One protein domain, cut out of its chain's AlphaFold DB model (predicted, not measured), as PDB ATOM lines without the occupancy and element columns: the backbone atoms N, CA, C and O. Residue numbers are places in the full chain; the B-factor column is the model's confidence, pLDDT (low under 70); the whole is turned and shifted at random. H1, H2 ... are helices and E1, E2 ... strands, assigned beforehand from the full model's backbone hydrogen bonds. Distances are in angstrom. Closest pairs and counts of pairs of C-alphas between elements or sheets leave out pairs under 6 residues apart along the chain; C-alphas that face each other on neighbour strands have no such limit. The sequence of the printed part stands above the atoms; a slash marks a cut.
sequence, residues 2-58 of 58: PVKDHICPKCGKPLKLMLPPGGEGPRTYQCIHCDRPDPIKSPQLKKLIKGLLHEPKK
ATOM      1  N   PRO A   2      22.720 -84.176 172.485       47.28
ATOM      2  CA  PRO A   2      21.479 -83.441 172.704       47.28
ATOM      3  C   PRO A   2      21.459 -82.177 171.829       47.28
ATOM      4  O   PRO A   2      22.321 -81.311 171.941       47.28
ATOM      5  N   VAL A   3      20.481 -82.108 170.926       56.28
ATOM      6  CA  VAL A   3      20.257 -81.034 169.945       56.28
ATOM      7  C   VAL A   3      19.556 -79.868 170.645       56.28
ATOM      8  O   VAL A   3      18.342 -79.734 170.526       56.28
ATOM      9  N   LYS A   4      20.266 -79.082 171.461       58.50
ATOM     10  CA  LYS A   4      19.614 -78.000 172.221       58.50
ATOM     11  C   LYS A   4      19.585 -76.629 171.547       58.50
ATOM     12  O   LYS A   4      18.627 -75.917 171.794       58.50
ATOM     13  N   ASP A   5      20.477 -76.279 170.616       65.56
ATOM     14  CA  ASP A   5      20.616 -74.849 170.266       65.56
ATOM     15  C   ASP A   5      20.759 -74.544 168.767       65.56
ATOM     16  O   ASP A   5      21.536 -73.685 168.361       65.56
ATOM     17  N   HIS A   6      19.963 -75.180 167.902       77.94
ATOM     18  CA  HIS A   6      19.812 -74.701 166.517       77.94
ATOM     19  C   HIS A   6      18.742 -73.614 166.413       77.94
ATOM     20  O   HIS A   6      17.939 -73.634 165.487       77.94
ATOM     21  N   ILE A   7      18.702 -72.675 167.358       91.38
ATOM     22  CA  ILE A   7      17.794 -71.528 167.338       91.38
ATOM     23  C   ILE A   7      18.621 -70.258 167.161       91.38
ATOM     24  O   ILE A   7      19.627 -70.044 167.830       91.38
ATOM     25  N   CYS A   8      18.209 -69.401 166.233       89.75
ATOM     26  CA  CYS A   8      18.884 -68.143 165.974       89.75
ATOM     27  C   CYS A   8      18.712 -67.187 167.168       89.75
ATOM     28  O   CYS A   8      17.573 -66.822 167.468       89.75
ATOM     29  N   PRO A   9      19.797 -66.672 167.775       89.94
ATOM     30  CA  PRO A   9      19.700 -65.752 168.913       89.94
ATOM     31  C   PRO A   9      19.107 -64.386 168.532       89.94
ATOM     32  O   PRO A   9      18.662 -63.643 169.397       89.94
ATOM     33  N   LYS A  10      19.080 -64.045 167.236       90.56
ATOM     34  CA  LYS A  10      18.556 -62.765 166.734       90.56
ATOM     35  C   LYS A  10      17.038 -62.773 166.535       90.56
ATOM     36  O   LYS A  10      16.405 -61.734 166.663       90.56
ATOM     37  N   CYS A  11      16.457 -63.912 166.144       91.94
ATOM     38  CA  CYS A  11      15.040 -63.976 165.755       91.94
ATOM     39  C   CYS A  11      14.266 -65.187 166.291       91.94
ATOM     40  O   CYS A  11      13.100 -65.350 165.938       91.94
ATOM     41  N   GLY A  12      14.892 -66.063 167.082       91.06
ATOM     42  CA  GLY A  12      14.239 -67.232 167.682       91.06
ATOM     43  C   GLY A  12      13.849 -68.337 166.694       91.06
ATOM     44  O   GLY A  12      13.206 -69.309 167.076       91.06
ATOM     45  N   LYS A  13      14.219 -68.217 165.414       90.00
ATOM     46  CA  LYS A  13      13.887 -69.212 164.385       90.00
ATOM     47  C   LYS A  13      14.937 -70.318 164.291       90.00
ATOM     48  O   LYS A  13      16.114 -70.033 164.513       90.00
ATOM     49  N   PRO A  14      14.558 -71.533 163.861       91.25
ATOM     50  CA  PRO A  14      15.513 -72.606 163.631       91.25
ATOM     51  C   PRO A  14      16.603 -72.227 162.622       91.25
ATOM     52  O   PRO A  14      16.318 -71.700 161.541       91.25
ATOM     53  N   LEU A  15      17.852 -72.514 162.974       91.12
ATOM     54  CA  LEU A  15      18.989 -72.481 162.068       91.12
ATOM     55  C   LEU A  15      18.876 -73.641 161.078       91.12
ATOM     56  O   LEU A  15      18.380 -74.721 161.403       91.12
ATOM     57  N   LYS A  16      19.367 -73.427 159.861       90.25
ATOM     58  CA  LYS A  16      19.450 -74.460 158.828       90.25
ATOM     59  C   LYS A  16      20.908 -74.710 158.490       90.25
ATOM     60  O   LYS A  16      21.710 -73.781 158.483       90.25
ATOM     61  N   LEU A  17      21.237 -75.957 158.177       90.50
ATOM     62  CA  LEU A  17      22.560 -76.309 157.684       90.50
ATOM     63  C   LEU A  17      22.695 -75.789 156.243       90.50
ATOM     64  O   LEU A  17      22.076 -76.319 155.320       90.50
ATOM     65  N   MET A  18      23.456 -74.713 156.056       88.25
ATOM     66  CA  MET A  18      23.584 -74.006 154.780       88.25
ATOM     67  C   MET A  18      25.052 -73.891 154.386       88.25
ATOM     68  O   MET A  18      25.936 -73.865 155.237       88.25
ATOM     69  N   LEU A  19      25.317 -73.801 153.081       90.69
ATOM     70  CA  LEU A  19      26.639 -73.388 152.616       90.69
ATOM     71  C   LEU A  19      26.947 -71.973 153.135       90.69
ATOM     72  O   LEU A  19      26.019 -71.197 153.387       90.69
ATOM     73  N   PRO A  20      28.213 -71.602 153.316       85.00
ATOM     74  CA  PRO A  20      28.587 -70.218 153.580       85.00
ATOM     75  C   PRO A  20      28.236 -69.305 152.387       85.00
ATOM     76  O   PRO A  20      27.999 -69.785 151.269       85.00
ATOM     77  N   PRO A  21      28.113 -67.984 152.609       78.31
ATOM     78  CA  PRO A  21      28.033 -67.010 151.519       78.31
ATOM     79  C   PRO A  21      29.227 -67.194 150.566       78.31
ATOM     80  O   PRO A  21      30.344 -67.366 151.032       78.31
ATOM     81  N   GLY A  22      28.995 -67.218 149.251       81.00
ATOM     82  CA  GLY A  22      30.037 -67.518 148.250       81.00
ATOM     83  C   GLY A  22      30.186 -69.004 147.889       81.00
ATOM     84  O   GLY A  22      30.679 -69.313 146.814       81.00
ATOM     85  N   GLY A  23      29.667 -69.927 148.708       82.62
ATOM     86  CA  GLY A  23      29.606 -71.359 148.383       82.62
ATOM     87  C   GLY A  23      30.869 -72.170 148.695       82.62
ATOM     88  O   GLY A  23      30.842 -73.389 148.547       82.62
ATOM     89  N   GLU A  24      31.936 -71.533 149.172       88.94
ATOM     90  CA  GLU A  24      33.208 -72.189 149.489       88.94
ATOM     91  C   GLU A  24      33.265 -72.665 150.945       88.94
ATOM     92  O   GLU A  24      33.123 -71.872 151.871       88.94
ATOM     93  N   GLY A  25      33.523 -73.957 151.161       87.19
ATOM     94  CA  GLY A  25      33.725 -74.538 152.492       87.19
ATOM     95  C   GLY A  25      32.547 -75.364 153.033       87.19
ATOM     96  O   GLY A  25      31.533 -75.561 152.354       87.19
ATOM     97  N   PRO A  26      32.685 -75.915 154.255       91.94
ATOM     98  CA  PRO A  26      31.700 -76.819 154.839       91.94
ATOM     99  C   PRO A  26      30.395 -76.093 155.173       91.94
ATOM    100  O   PRO A  26      30.375 -74.898 155.466       91.94
ATOM    101  N   ARG A  27      29.282 -76.836 155.180       90.12
ATOM    102  CA  ARG A  27      28.002 -76.274 155.620       90.12
ATOM    103  C   ARG A  27      28.036 -75.959 157.115       90.12
ATOM    104  O   ARG A  27      28.520 -76.758 157.911       90.12
ATOM    105  N   THR A  28      27.442 -74.835 157.491       89.69
ATOM    106  CA  THR A  28      27.317 -74.377 158.880       89.69
ATOM    107  C   THR A  28      25.858 -74.070 159.202       89.69
ATOM    108  O   THR A  28      25.050 -73.810 158.306       89.69
ATOM    109  N   TYR A  29      25.486 -74.134 160.481       89.88
ATOM    110  CA  TYR A  29      24.152 -73.727 160.915       89.88
ATOM    111  C   TYR A  29      24.023 -72.207 160.819       89.88
ATOM    112  O   TYR A  29      24.684 -71.473 161.547       89.88
ATOM    113  N   GLN A  30      23.169 -71.741 159.911       89.44
ATOM    114  CA  GLN A  30      22.947 -70.324 159.632       89.44
ATOM    115  C   GLN A  30      21.460 -69.987 159.694       89.44
ATOM    116  O   GLN A  30      20.588 -70.830 159.443       89.44
ATOM    117  N   CYS A  31      21.155 -68.730 160.006       90.56
ATOM    118  CA  CYS A  31      19.796 -68.230 159.970       90.56
ATOM    119  C   CYS A  31      19.500 -67.629 158.596       90.56
ATOM    120  O   CYS A  31      19.984 -66.551 158.259       90.56
ATOM    121  N   ILE A  32      18.610 -68.265 157.833       87.12
ATOM    122  CA  ILE A  32      18.202 -67.751 156.518       87.12
ATOM    123  C   ILE A  32      17.626 -66.330 156.586       87.12
ATOM    124  O   ILE A  32      17.790 -65.552 155.660       87.12
ATOM    125  N   HIS A  33      16.966 -65.966 157.686       86.50
ATOM    126  CA  HIS A  33      16.314 -64.664 157.803       86.50
ATOM    127  C   HIS A  33      17.271 -63.538 158.194       86.50
ATOM    128  O   HIS A  33      17.065 -62.407 157.766       86.50
ATOM    129  N   CYS A  34      18.281 -63.835 159.012       87.56
ATOM    130  CA  CYS A  34      19.202 -62.824 159.525       87.56
ATOM    131  C   CYS A  34      20.497 -62.746 158.718       87.56
ATOM    132  O   CYS A  34      21.000 -61.650 158.503       87.56
ATOM    133  N   ASP A  35      21.028 -63.888 158.285       86.50
ATOM    134  CA  ASP A  35      22.339 -63.958 157.635       86.50
ATOM    135  C   ASP A  35      22.212 -63.936 156.101       86.50
ATOM    136  O   ASP A  35      23.163 -63.603 155.400       86.50
ATOM    137  N   ARG A  36      21.025 -64.257 155.567       81.31
ATOM    138  CA  ARG A  36      20.721 -64.244 154.125       81.31
ATOM    139  C   ARG A  36      19.420 -63.488 153.820       81.31
ATOM    140  O   ARG A  36      18.490 -64.072 153.257       81.31
ATOM    141  N   PRO A  37      19.320 -62.202 154.203       80.06
ATOM    142  CA  PRO A  37      18.148 -61.407 153.878       80.06
ATOM    143  C   PRO A  37      17.926 -61.395 152.363       80.06
ATOM    144  O   PRO A  37      18.868 -61.286 151.582       80.06
ATOM    145  N   ASP A  38      16.664 -61.513 151.961       82.62
ATOM    146  CA  ASP A  38      16.254 -61.454 150.561       82.62
ATOM    147  C   ASP A  38      16.750 -60.139 149.922       82.62
ATOM    148  O   ASP A  38      16.334 -59.061 150.371       82.62
ATOM    149  N   PRO A  39      17.611 -60.195 148.885       80.88
ATOM    150  CA  PRO A  39      18.159 -59.006 148.241       80.88
ATOM    151  C   PRO A  39      17.073 -58.055 147.729       80.88
ATOM    152  O   PRO A  39      17.234 -56.842 147.848       80.88
ATOM    153  N   ILE A  40      15.934 -58.577 147.252       83.06
ATOM    154  CA  ILE A  40      14.791 -57.786 146.751       83.06
ATOM    155  C   ILE A  40      14.173 -56.941 147.869       83.06
ATOM    156  O   ILE A  40      13.656 -55.842 147.645       83.06
ATOM    157  N   LYS A  41      14.258 -57.415 149.114       81.12
ATOM    158  CA  LYS A  41      13.758 -56.685 150.281       81.12
ATOM    159  C   LYS A  41      14.728 -55.608 150.766       81.12
ATOM    160  O   LYS A  41      14.320 -54.802 151.606       81.12
ATOM    161  N   SER A  42      15.947 -55.538 150.222       82.12
ATOM    162  CA  SER A  42      16.937 -54.520 150.578       82.12
ATOM    163  C   SER A  42      16.411 -53.103 150.300       82.12
ATOM    164  O   SER A  42      16.010 -52.800 149.171       82.12
ATOM    165  N   PRO A  43      16.445 -52.185 151.287       82.88
ATOM    166  CA  PRO A  43      16.054 -50.791 151.089       82.88
ATOM    167  C   PRO A  43      16.872 -50.087 150.002       82.88
ATOM    168  O   PRO A  43      16.344 -49.239 149.284       82.88
ATOM    169  N   GLN A  44      18.153 -50.441 149.868       82.25
ATOM    170  CA  GLN A  44      19.036 -49.885 148.844       82.25
ATOM    171  C   GLN A  44      18.607 -50.337 147.449       82.25
ATOM    172  O   GLN A  44      18.459 -49.501 146.560       82.25
ATOM    173  N   LEU A  45      18.316 -51.633 147.277       84.00
ATOM    174  CA  LEU A  45      17.847 -52.160 145.997       84.00
ATOM    175  C   LEU A  45      16.483 -51.571 145.618       84.00
ATOM    176  O   LEU A  45      16.283 -51.193 144.471       84.00
ATOM    177  N   LYS A  46      15.573 -51.382 146.582       84.31
ATOM    178  CA  LYS A  46      14.296 -50.685 146.341       84.31
ATOM    179  C   LYS A  46      14.487 -49.247 145.853       84.31
ATOM    180  O   LYS A  46      13.781 -48.823 144.943       84.31
ATOM    181  N   LYS A  47      15.426 -48.494 146.442       83.56
ATOM    182  CA  LYS A  47      15.756 -47.130 145.989       83.56
ATOM    183  C   LYS A  47      16.342 -47.137 144.578       83.56
ATOM    184  O   LYS A  47      15.928 -46.316 143.767       83.56
ATOM    185  N   LEU A  48      17.248 -48.074 144.287       86.00
ATOM    186  CA  LEU A  48      17.831 -48.237 142.956       86.00
ATOM    187  C   LEU A  48      16.755 -48.558 141.914       86.00
ATOM    188  O   LEU A  48      16.650 -47.851 140.920       86.00
ATOM    189  N   ILE A  49      15.913 -49.564 142.174       85.06
ATOM    190  CA  ILE A  49      14.799 -49.944 141.294       85.06
ATOM    191  C   ILE A  49      13.876 -48.746 141.061       85.06
ATOM    192  O   ILE A  49      13.517 -48.471 139.924       85.06
ATOM    193  N   LYS A  50      13.536 -47.984 142.108       83.25
ATOM    194  CA  LYS A  50      12.725 -46.769 141.954       83.25
ATOM    195  C   LYS A  50      13.406 -45.731 141.054       83.25
ATOM    196  O   LYS A  50      12.730 -45.130 140.235       83.25
ATOM    197  N   GLY A  51      14.718 -45.529 141.180       82.38
ATOM    198  CA  GLY A  51      15.470 -44.626 140.302       82.38
ATOM    199  C   GLY A  51      15.528 -45.102 138.846       82.38
ATOM    200  O   GLY A  51      15.437 -44.280 137.948       82.38
ATOM    201  N   LEU A  52      15.623 -46.416 138.621       83.31
ATOM    202  CA  LEU A  52      15.634 -47.024 137.283       83.31
ATOM    203  C   LEU A  52      14.256 -47.007 136.604       83.31
ATOM    204  O   LEU A  52      14.178 -46.866 135.391       83.31
ATOM    205  N   LEU A  53      13.173 -47.164 137.373       78.69
ATOM    206  CA  LEU A  53      11.797 -47.170 136.856       78.69
ATOM    207  C   LEU A  53      11.304 -45.780 136.438       78.69
ATOM    208  O   LEU A  53      10.364 -45.672 135.655       78.69
ATOM    209  N   HIS A  54      11.900 -44.716 136.973       66.12
ATOM    210  CA  HIS A  54      11.646 -43.365 136.496       66.12
ATOM    211  C   HIS A  54      12.597 -43.081 135.326       66.12
ATOM    212  O   HIS A  54      13.682 -42.537 135.525       66.12
ATOM    213  N   GLU A  55      12.188 -43.433 134.103       63.47
ATOM    214  CA  GLU A  55      12.803 -42.854 132.904       63.47
ATOM    215  C   GLU A  55      12.807 -41.319 133.041       63.47
ATOM    216  O   GLU A  55      11.793 -40.743 133.467       63.47
ATOM    217  N   PRO A  56      13.914 -40.625 132.710       61.69
ATOM    218  CA  PRO A  56      13.879 -39.177 132.604       61.69
ATOM    219  C   PRO A  56      12.865 -38.842 131.511       61.69
ATOM    220  O   PRO A  56      13.088 -39.136 130.338       61.69
ATOM    221  N   LYS A  57      11.720 -38.267 131.896       60.59
ATOM    222  CA  LYS A  57      10.779 -37.705 130.928       60.59
ATOM    223  C   LYS A  57      11.532 -36.614 130.167       60.59
ATOM    224  O   LYS A  57      11.875 -35.595 130.764       60.59
ATOM    225  N   LYS A  58      11.862 -36.902 128.910       54.28
ATOM    226  CA  LYS A  58      12.433 -35.944 127.966       54.28
ATOM    227  C   LYS A  58      11.375 -34.929 127.551       54.28
ATOM    228  O   LYS A  58      10.195 -35.337 127.448       54.28
TER     229      LYS A  58
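What this domain is: This is residues 2 to 58 of the 58 residues of an uncharacterized protein of Afipia broomeae ATCC 49717 (UniProt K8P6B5). What shape is this? There is little regular structure: a small, loop-rich head holds the hairpin of E1 and E2, and an arm sticks out from it, residues 41 to 48 and 50 to 58, with most of helix H1. What are the numbers? The printed part has 57 residues, 17 of them in E1, E2 and H1, in that order; the class is mixed and the two-strand sheet E1 - E2 antiparallel. It is extended, with a radius of gyration of the C-alphas of 17.4 A and spans of 66 by 26 by 10 A.

How they stand to each other: How do the strands pair? E1, residues 16 to 18, and E2, residues 28 to 30, form an antiparallel hairpin at 123 degrees; C-alphas 17 and 29 face each other at 4.4 A. N 16 and O 30 are within hydrogen-bond range at 2.9 A. Where is the helix? H1, residues 43 to 53, is apart from E1, and its O i to N i+4 pairs are all within hydrogen-bond range.

Where its parts are: Where does the sheet begin? C-alpha 16 is at (19.450, -74.460, 158.828). Where does H1 end? It runs 15.3 A to C-alpha 53 at (11.797, -47.170, 136.856).

The domain as a whole: How far does it reach? The farthest C-alphas, Pro 2 and Lys 58, are 65.9 A apart. What joins the parts? The printed part has no cut, and the link E2 to H1 is long. Where is confidence low? In residues 2 to 5 and 54 to 58, pLDDT is under 70.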